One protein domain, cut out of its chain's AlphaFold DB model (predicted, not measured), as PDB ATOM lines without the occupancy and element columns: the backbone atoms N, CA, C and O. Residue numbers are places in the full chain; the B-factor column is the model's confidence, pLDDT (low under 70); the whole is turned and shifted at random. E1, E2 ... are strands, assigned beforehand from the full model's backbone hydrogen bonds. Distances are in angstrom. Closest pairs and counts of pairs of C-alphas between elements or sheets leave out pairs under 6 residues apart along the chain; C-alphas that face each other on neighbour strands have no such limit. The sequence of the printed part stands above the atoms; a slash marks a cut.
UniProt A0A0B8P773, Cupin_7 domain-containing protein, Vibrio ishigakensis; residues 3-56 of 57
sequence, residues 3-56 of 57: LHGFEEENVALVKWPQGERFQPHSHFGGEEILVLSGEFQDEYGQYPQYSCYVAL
ATOM      1  N   LEU A   3      11.824  74.030 177.488       95.44
ATOM      2  CA  LEU A   3      12.066  72.606 177.732       95.44
ATOM      3  C   LEU A   3      13.363  72.131 177.075       95.44
ATOM      4  O   LEU A   3      14.091  71.342 177.672       95.44
ATOM      5  N   HIS A   4      13.650  72.614 175.867       95.94
ATOM      6  CA  HIS A   4      14.838  72.251 175.104       95.94
ATOM      7  C   HIS A   4      15.268  73.400 174.186       95.94
ATOM      8  O   HIS A   4      14.439  74.219 173.785       95.94
ATOM      9  N   GLY A   5      16.559  73.441 173.867       95.19
ATOM     10  CA  GLY A   5      17.130  74.338 172.873       95.19
ATOM     11  C   GLY A   5      18.443  73.765 172.350       95.19
ATOM     12  O   GLY A   5      19.373  73.558 173.137       95.19
ATOM     13  N   PHE A   6      18.511  73.510 171.047       94.62
ATOM     14  CA  PHE A   6      19.713  73.042 170.364       94.62
ATOM     15  C   PHE A   6      19.702  73.507 168.906       94.62
ATOM     16  O   PHE A   6      18.781  73.197 168.158       94.62
ATOM     17  N   GLU A   7      20.738  74.250 168.509       92.06
ATOM     18  CA  GLU A   7      20.834  74.867 167.178       92.06
ATOM     19  C   GLU A   7      19.565  75.671 166.820       92.06
ATOM     20  O   GLU A   7      19.283  76.676 167.475       92.06
ATOM     21  N   GLU A   8      18.816  75.251 165.799       88.62
ATOM     22  CA  GLU A   8      17.584  75.909 165.336       88.62
ATOM     23  C   GLU A   8      16.322  75.378 166.049       88.62
ATOM     24  O   GLU A   8      15.260  75.999 165.977       88.62
ATOM     25  N   GLU A   9      16.428  74.278 166.803       90.94
ATOM     26  CA  GLU A   9      15.311  73.679 167.534       90.94
ATOM     27  C   GLU A   9      15.103  74.359 168.892       90.94
ATOM     28  O   GLU A   9      16.017  74.466 169.716       90.94
ATOM     29  N   ASN A  10      13.866  74.781 169.158       92.44
ATOM     30  CA  ASN A  10      13.446  75.312 170.449       92.44
ATOM     31  C   ASN A  10      12.125  74.665 170.862       92.44
ATOM     32  O   ASN A  10      11.149  74.709 170.121       92.44
ATOM     33  N   VAL A  11      12.073  74.111 172.075       94.62
ATOM     34  CA  VAL A  11      10.868  73.465 172.609       94.62
ATOM     35  C   VAL A  11      10.435  74.179 173.875       94.62
ATOM     36  O   VAL A  11      11.231  74.398 174.793       94.62
ATOM     37  N   ALA A  12       9.150  74.507 173.964       95.19
ATOM     38  CA  ALA A  12       8.572  75.135 175.136       95.19
ATOM     39  C   ALA A  12       7.211  74.532 175.483       95.19
ATOM     40  O   ALA A  12       6.414  74.194 174.617       95.19
ATOM     41  N   LEU A  13       6.920  74.467 176.782       95.50
ATOM     42  CA  LEU A  13       5.572  74.256 177.282       95.50
ATOM     43  C   LEU A  13       4.899  75.609 177.487       95.50
ATOM     44  O   LEU A  13       5.362  76.433 178.292       95.50
ATOM     45  N   VAL A  14       3.795  75.823 176.783       93.31
ATOM     46  CA  VAL A  14       2.999  77.047 176.850       93.31
ATOM     47  C   VAL A  14       1.612  76.710 177.383       93.31
ATOM     48  O   VAL A  14       1.023  75.693 177.029       93.31
ATOM     49  N   LYS A  15       1.099  77.558 178.276       93.25
ATOM     50  CA  LYS A  15      -0.276  77.480 178.768       93.25
ATOM     51  C   LYS A  15      -1.016  78.724 178.309       93.25
ATOM     52  O   LYS A  15      -0.753  79.808 178.827       93.25
ATOM     53  N   TRP A  16      -1.952  78.549 177.387       91.31
ATOM     54  CA  TRP A  16      -2.862  79.613 176.984       91.31
ATOM     55  C   TRP A  16      -4.119  79.615 177.862       91.31
ATOM     56  O   TRP A  16      -4.679  78.549 178.137       91.31
ATOM     57  N   PRO A  17      -4.559  80.788 178.356       92.62
ATOM     58  CA  PRO A  17      -5.871  80.935 178.969       92.62
ATOM     59  C   PRO A  17      -7.002  80.596 177.992       92.62
ATOM     60  O   PRO A  17      -6.850  80.669 176.774       92.62
ATOM     61  N   GLN A  18      -8.172  80.262 178.533       90.75
ATOM     62  CA  GLN A  18      -9.361  80.026 177.718       90.75
ATOM     63  C   GLN A  18      -9.741  81.292 176.934       90.75
ATOM     64  O   GLN A  18      -9.901  82.358 177.524       90.75
ATOM     65  N   GLY A  19      -9.937  81.149 175.621       88.25
ATOM     66  CA  GLY A  19     -10.336  82.247 174.734       88.25
ATOM     67  C   GLY A  19      -9.202  83.202 174.350       88.25
ATOM     68  O   GLY A  19      -9.461  84.187 173.658       88.25
ATOM     69  N   GLU A  20      -7.968  82.917 174.773       89.69
ATOM     70  CA  GLU A  20      -6.789  83.638 174.303       89.69
ATOM     71  C   GLU A  20      -6.639  83.445 172.792       89.69
ATOM     72  O   GLU A  20      -6.819  82.342 172.271       89.69
ATOM     73  N   ARG A  21      -6.307  84.523 172.079       84.25
ATOM     74  CA  ARG A  21      -6.019  84.442 170.648       84.25
ATOM     75  C   ARG A  21      -4.536  84.203 170.456       84.25
ATOM     76  O   ARG A  21      -3.721  85.036 170.847       84.25
ATOM     77  N   PHE A  22      -4.214  83.084 169.821       79.81
ATOM     78  CA  PHE A  22      -2.867  82.833 169.340       79.81
ATOM     79  C   PHE A  22      -2.460  83.965 168.387       79.81
ATOM     80  O   PHE A  22      -3.223  84.336 167.492       79.81
ATOM     81  N   GLN A  23      -1.298  84.567 168.633       79.44
ATOM     82  CA  GLN A  23      -0.759  85.576 167.730       79.44
ATOM     83  C   GLN A  23      -0.010  84.851 166.617       79.44
ATOM     84  O   GLN A  23       0.890  84.080 166.936       79.44
ATOM     85  N   PRO A  24      -0.345  85.093 165.340       72.94
ATOM     86  CA  PRO A  24       0.393  84.498 164.243       72.94
ATOM     87  C   PRO A  24       1.849  84.953 164.303       72.94
ATOM     88  O   PRO A  24       2.144  86.148 164.222       72.94
ATOM     89  N   HIS A  25       2.758  83.999 164.421       74.75
ATOM     90  CA  HIS A  25       4.182  84.208 164.213       74.75
ATOM     91  C   HIS A  25       4.692  83.144 163.250       74.75
ATOM     92  O   HIS A  25       4.169  82.037 163.187       74.75
ATOM     93  N   SER A  26       5.704  83.495 162.467       70.06
ATOM     94  CA  SER A  26       6.337  82.563 161.538       70.06
ATOM     95  C   SER A  26       7.695  82.168 162.094       70.06
ATOM     96  O   SER A  26       8.531  83.030 162.371       70.06
ATOM     97  N   HIS A  27       7.914  80.867 162.241       71.88
ATOM     98  CA  HIS A  27       9.215  80.299 162.564       71.88
ATOM     99  C   HIS A  27       9.877  79.793 161.286       71.88
ATOM    100  O   HIS A  27       9.309  78.969 160.584       71.88
ATOM    101  N   PHE A  28      11.074  80.285 160.967       72.81
ATOM    102  CA  PHE A  28      11.840  79.746 159.846       72.81
ATOM    103  C   PHE A  28      12.104  78.252 160.098       72.81
ATOM    104  O   PHE A  28      12.787  77.921 161.062       72.81
ATOM    105  N   GLY A  29      11.519  77.374 159.275       79.12
ATOM    106  CA  GLY A  29      11.570  75.915 159.456       79.12
ATOM    107  C   GLY A  29      10.252  75.262 159.895       79.12
ATOM    108  O   GLY A  29      10.166  74.038 159.882       79.12
ATOM    109  N   GLY A  30       9.216  76.051 160.200       87.69
ATOM    110  CA  GLY A  30       7.911  75.563 160.654       87.69
ATOM    111  C   GLY A  30       7.752  75.515 162.176       87.69
ATOM    112  O   GLY A  30       8.654  75.870 162.934       87.69
ATOM    113  N   GLU A  31       6.568  75.105 162.623       89.62
ATOM    114  CA  GLU A  31       6.197  74.949 164.033       89.62
ATOM    115  C   GLU A  31       5.392  73.659 164.216       89.62
ATOM    116  O   GLU A  31       4.508  73.348 163.417       89.62
ATOM    117  N   GLU A  32       5.665  72.924 165.293       92.00
ATOM    118  CA  GLU A  32       4.858  71.777 165.704       92.00
ATOM    119  C   GLU A  32       4.208  72.041 167.065       92.00
ATOM    120  O   GLU A  32       4.869  72.458 168.020       92.00
ATOM    121  N   ILE A  33       2.905  71.771 167.170       91.88
ATOM    122  CA  ILE A  33       2.129  71.950 168.402       91.88
ATOM    123  C   ILE A  33       1.478  70.624 168.792       91.88
ATOM    124  O   ILE A  33       0.656  70.068 168.063       91.88
ATOM    125  N   LEU A  34       1.794  70.158 170.004       95.44
ATOM    126  CA  LEU A  34       1.112  69.044 170.658       95.44
ATOM    127  C   LEU A  34       0.170  69.567 171.748       95.44
ATOM    128  O   LEU A  34       0.606  70.160 172.740       95.44
ATOM    129  N   VAL A  35      -1.128  69.294 171.611       95.50
ATOM    130  CA  VAL A  35      -2.133  69.752 172.580       95.50
ATOM    131  C   VAL A  35      -2.182  68.808 173.780       95.50
ATOM    132  O   VAL A  35      -2.762  67.727 173.718       95.50
ATOM    133  N   LEU A  36      -1.608  69.217 174.912       96.69
ATOM    134  CA  LEU A  36      -1.617  68.395 176.133       96.69
ATOM    135  C   LEU A  36      -2.954  68.432 176.886       96.69
ATOM    136  O   LEU A  36      -3.305  67.467 177.565       96.69
ATOM    137  N   SER A  37      -3.700  69.535 176.791       96.00
ATOM    138  CA  SER A  37      -5.003  69.711 177.444       96.00
ATOM    139  C   SER A  37      -5.800  70.835 176.789       96.00
ATOM    140  O   SER A  37      -5.219  71.872 176.474       96.00
ATOM    141  N   GLY A  38      -7.121  70.672 176.689       94.62
ATOM    142  CA  GLY A  38      -8.000  71.645 176.040       94.62
ATOM    143  C   GLY A  38      -8.060  71.434 174.529       94.62
ATOM    144  O   GLY A  38      -8.055  70.295 174.063       94.62
ATOM    145  N   GLU A  39      -8.138  72.534 173.790       94.50
ATOM    146  CA  GLU A  39      -8.247  72.548 172.334       94.50
ATOM    147  C   GLU A  39      -7.483  73.752 171.781       94.50
ATOM    148  O   GLU A  39      -7.546  74.846 172.349       94.50
ATOM    149  N   PHE A  40      -6.757  73.536 170.690       92.81
ATOM    150  CA  PHE A  40      -6.124  74.588 169.899       92.81
ATOM    151  C   PHE A  40      -6.921  74.784 168.606       92.81
ATOM    152  O   PHE A  40      -7.465  73.818 168.077       92.81
ATOM    153  N   GLN A  41      -7.032  76.015 168.106       91.81
ATOM    154  CA  GLN A  41      -7.780  76.314 166.882       91.81
ATOM    155  C   GLN A  41      -7.043  77.369 166.055       91.81
ATOM    156  O   GLN A  41      -6.545  78.345 166.619       91.81
ATOM    157  N   ASP A  42      -7.042  77.192 164.739       88.44
ATOM    158  CA  ASP A  42      -6.535  78.147 163.750       88.44
ATOM    159  C   ASP A  42      -7.521  78.275 162.564       88.44
ATOM    160  O   ASP A  42      -8.665  77.815 162.637       88.44
ATOM    161  N   GLU A  43      -7.122  78.930 161.470       88.00
ATOM    162  CA  GLU A  43      -7.945  79.043 160.257       88.00
ATOM    163  C   GLU A  43      -8.204  77.715 159.517       88.00
ATOM    164  O   GLU A  43      -9.088  77.666 158.656       88.00
ATOM    165  N   TYR A  44      -7.465  76.648 159.831       88.12
ATOM    166  CA  TYR A  44      -7.540  75.351 159.159       88.12
ATOM    167  C   TYR A  44      -8.330  74.310 159.953       88.12
ATOM    168  O   TYR A  44      -8.870  73.375 159.352       88.12
ATOM    169  N   GLY A  45      -8.458  74.458 161.274       90.94
ATOM    170  CA  GLY A  45      -9.285  73.550 162.056       90.94
ATOM    171  C   GLY A  45      -9.206  73.685 163.571       90.94
ATOM    172  O   GLY A  45      -8.776  74.686 164.136       90.94
ATOM    173  N   GLN A  46      -9.694  72.631 164.227       94.19
ATOM    174  CA  GLN A  46      -9.703  72.467 165.676       94.19
ATOM    175  C   GLN A  46      -8.909  71.208 166.026       94.19
ATOM    176  O   GLN A  46      -9.120  70.143 165.443       94.19
ATOM    177  N   TYR A  47      -8.008  71.337 166.988       94.81
ATOM    178  CA  TYR A  47      -7.047  70.322 167.392       94.81
ATOM    179  C   TYR A  47      -7.311  69.972 168.861       94.81
ATOM    180  O   TYR A  47      -6.840  70.676 169.764       94.81
ATOM    181  N   PRO A  48      -8.109  68.922 169.136       96.56
ATOM    182  CA  PRO A  48      -8.405  68.501 170.498       96.56
ATOM    183  C   PRO A  48      -7.179  67.869 171.163       96.56
ATOM    184  O   PRO A  48      -6.158  67.598 170.525       96.56
ATOM    185  N   GLN A  49      -7.303  67.595 172.460       97.31
ATOM    186  CA  GLN A  49      -6.272  66.944 173.262       97.31
ATOM    187  C   GLN A  49      -5.624  65.739 172.550       97.31
ATOM    188  O   GLN A  49      -6.309  64.879 172.000       97.31
ATOM    189  N   TYR A  50      -4.293  65.686 172.609       95.56
ATOM    190  CA  TYR A  50      -3.413  64.695 171.979       95.56
ATOM    191  C   TYR A  50      -3.364  64.725 170.446       95.56
ATOM    192  O   TYR A  50      -2.785  63.824 169.841       95.56
ATOM    193  N   SER A  51      -3.905  65.769 169.818       95.62
ATOM    194  CA  SER A  51      -3.664  66.044 168.400       95.62
ATOM    195  C   SER A  51      -2.307  66.716 168.204       95.62
ATOM    196  O   SER A  51      -1.869  67.507 169.047       95.62
ATOM    197  N   CYS A  52      -1.670  66.408 167.074       88.88
ATOM    198  CA  CYS A  52      -0.469  67.084 166.600       88.88
ATOM    199  C   CYS A  52      -0.828  67.962 165.399       88.88
ATOM    200  O   CYS A  52      -1.521  67.513 164.483       88.88
ATOM    201  N   TYR A  53      -0.354  69.199 165.428       86.00
ATOM    202  CA  TYR A  53      -0.453  70.168 164.349       86.00
ATOM    203  C   TYR A  53       0.953  70.530 163.872       86.00
ATOM    204  O   TYR A  53       1.841  70.732 164.698       86.00
ATOM    205  N   VAL A  54       1.132  70.628 162.554       84.19
ATOM    206  CA  VAL A  54       2.386  71.046 161.920       84.19
ATOM    207  C   VAL A  54       2.082  72.242 161.022       84.19
ATOM    208  O   VAL A  54       1.439  72.083 159.981       84.19
ATOM    209  N   ALA A  55       2.540  73.426 161.420       79.12
ATOM    210  CA  ALA A  55       2.563  74.606 160.567       79.12
ATOM    211  C   ALA A  55       3.854  74.602 159.751       79.12
ATOM    212  O   ALA A  55       4.952  74.672 160.303       79.12
ATOM    213  N   LEU A  56       3.732  74.564 158.429       70.81
ATOM    214  CA  LEU A  56       4.851  74.847 157.537       70.81
ATOM    215  C   LEU A  56       4.808  76.340 157.196       70.81
ATOM    216  O   LEU A  56       3.769  76.830 156.750       70.81
TER     217      LEU A  56
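What this domain is: This is residues 3 to 56 of the 57 residues of the protein "Cupin_7 domain-containing protein" of Vibrio ishigakensis (UniProt A0A0B8P773). Three small two-stranded antiparallel sheets follow one another along the longest axis: the hairpin E1 and E2 at one end, the pair E3 and E6 in the middle, and the hairpin E4 and E5 at the other end. From E2 a long link with no named element, residues 13 to 30, runs out toward the end where E4 and E5 lie and folds back to E3, making a wide, open loop over one side. The printed part has 54 residues, with six named strands in the order E1 E2 E3 E4 E5 E6 and no named helix; the class is all strand, though under half of the residues, 22 of 54, are in named strands. It is only just compact, close to loose, with a radius of gyration of the C-alphas of 11.7 A, and it spans 32 by 22 by 18 A.

How they stand to each other: Begin with E3, residues 31 to 34, and E6, residues 52 to 55, which are antiparallel neighbours at 165 degrees. Look for N 33 and O 53, 2.9 A apart, and N 55 and O 31, 2.8 A apart, both within hydrogen-bond range. Next find the hairpin of E4, residues 39 to 41, and E5, residues 46 to 48, antiparallel at 164 degrees, with N 47 and O 40 within hydrogen-bond range at 2.8 A. The closest C-alphas of E5 and E6 are those of Tyr 47 and Tyr 53, 7.3 A apart. E3 and E4 are apart. Then turn to the hairpin of E1, residues 3 to 6, and E2, residues 9 to 12, antiparallel at 169 degrees, with N 3 and O 11 within hydrogen-bond range at 2.8 A and N 9 and O 6 at 2.9 A. E2 and E3 are near each other, with 6 pairs of C-alphas within 10 A. E1 is apart from E3, E4, E5 and E6.

Where its parts are: Find C-alpha 31 at (6.197, 74.949, 164.033); from there E3 runs 10.2 A to C-alpha 34. E6 begins at C-alpha 52 and ends 10.1 A away at C-alpha 55, (2.563, 74.606, 160.567). E1 begins at C-alpha 3, (12.066, 72.606, 177.732), and is 10.6 A long; E2 is 10.3 A long. The shorter E4 and E5 measure 6.6 A and 6.4 A.

The domain as a whole: The two C-alphas farthest apart are those of Glu 7 and Gly 19, at 32.9 A. The printed part, residues 3 to 56, has no cut. The link from E2 to E3, 18 residues, is long; the links E1 to E2, E3 to E4, E4 to E5 and E5 to E6 are tight. The mean pLDDT of the printed part is 89.1, and no printed residue is under 70.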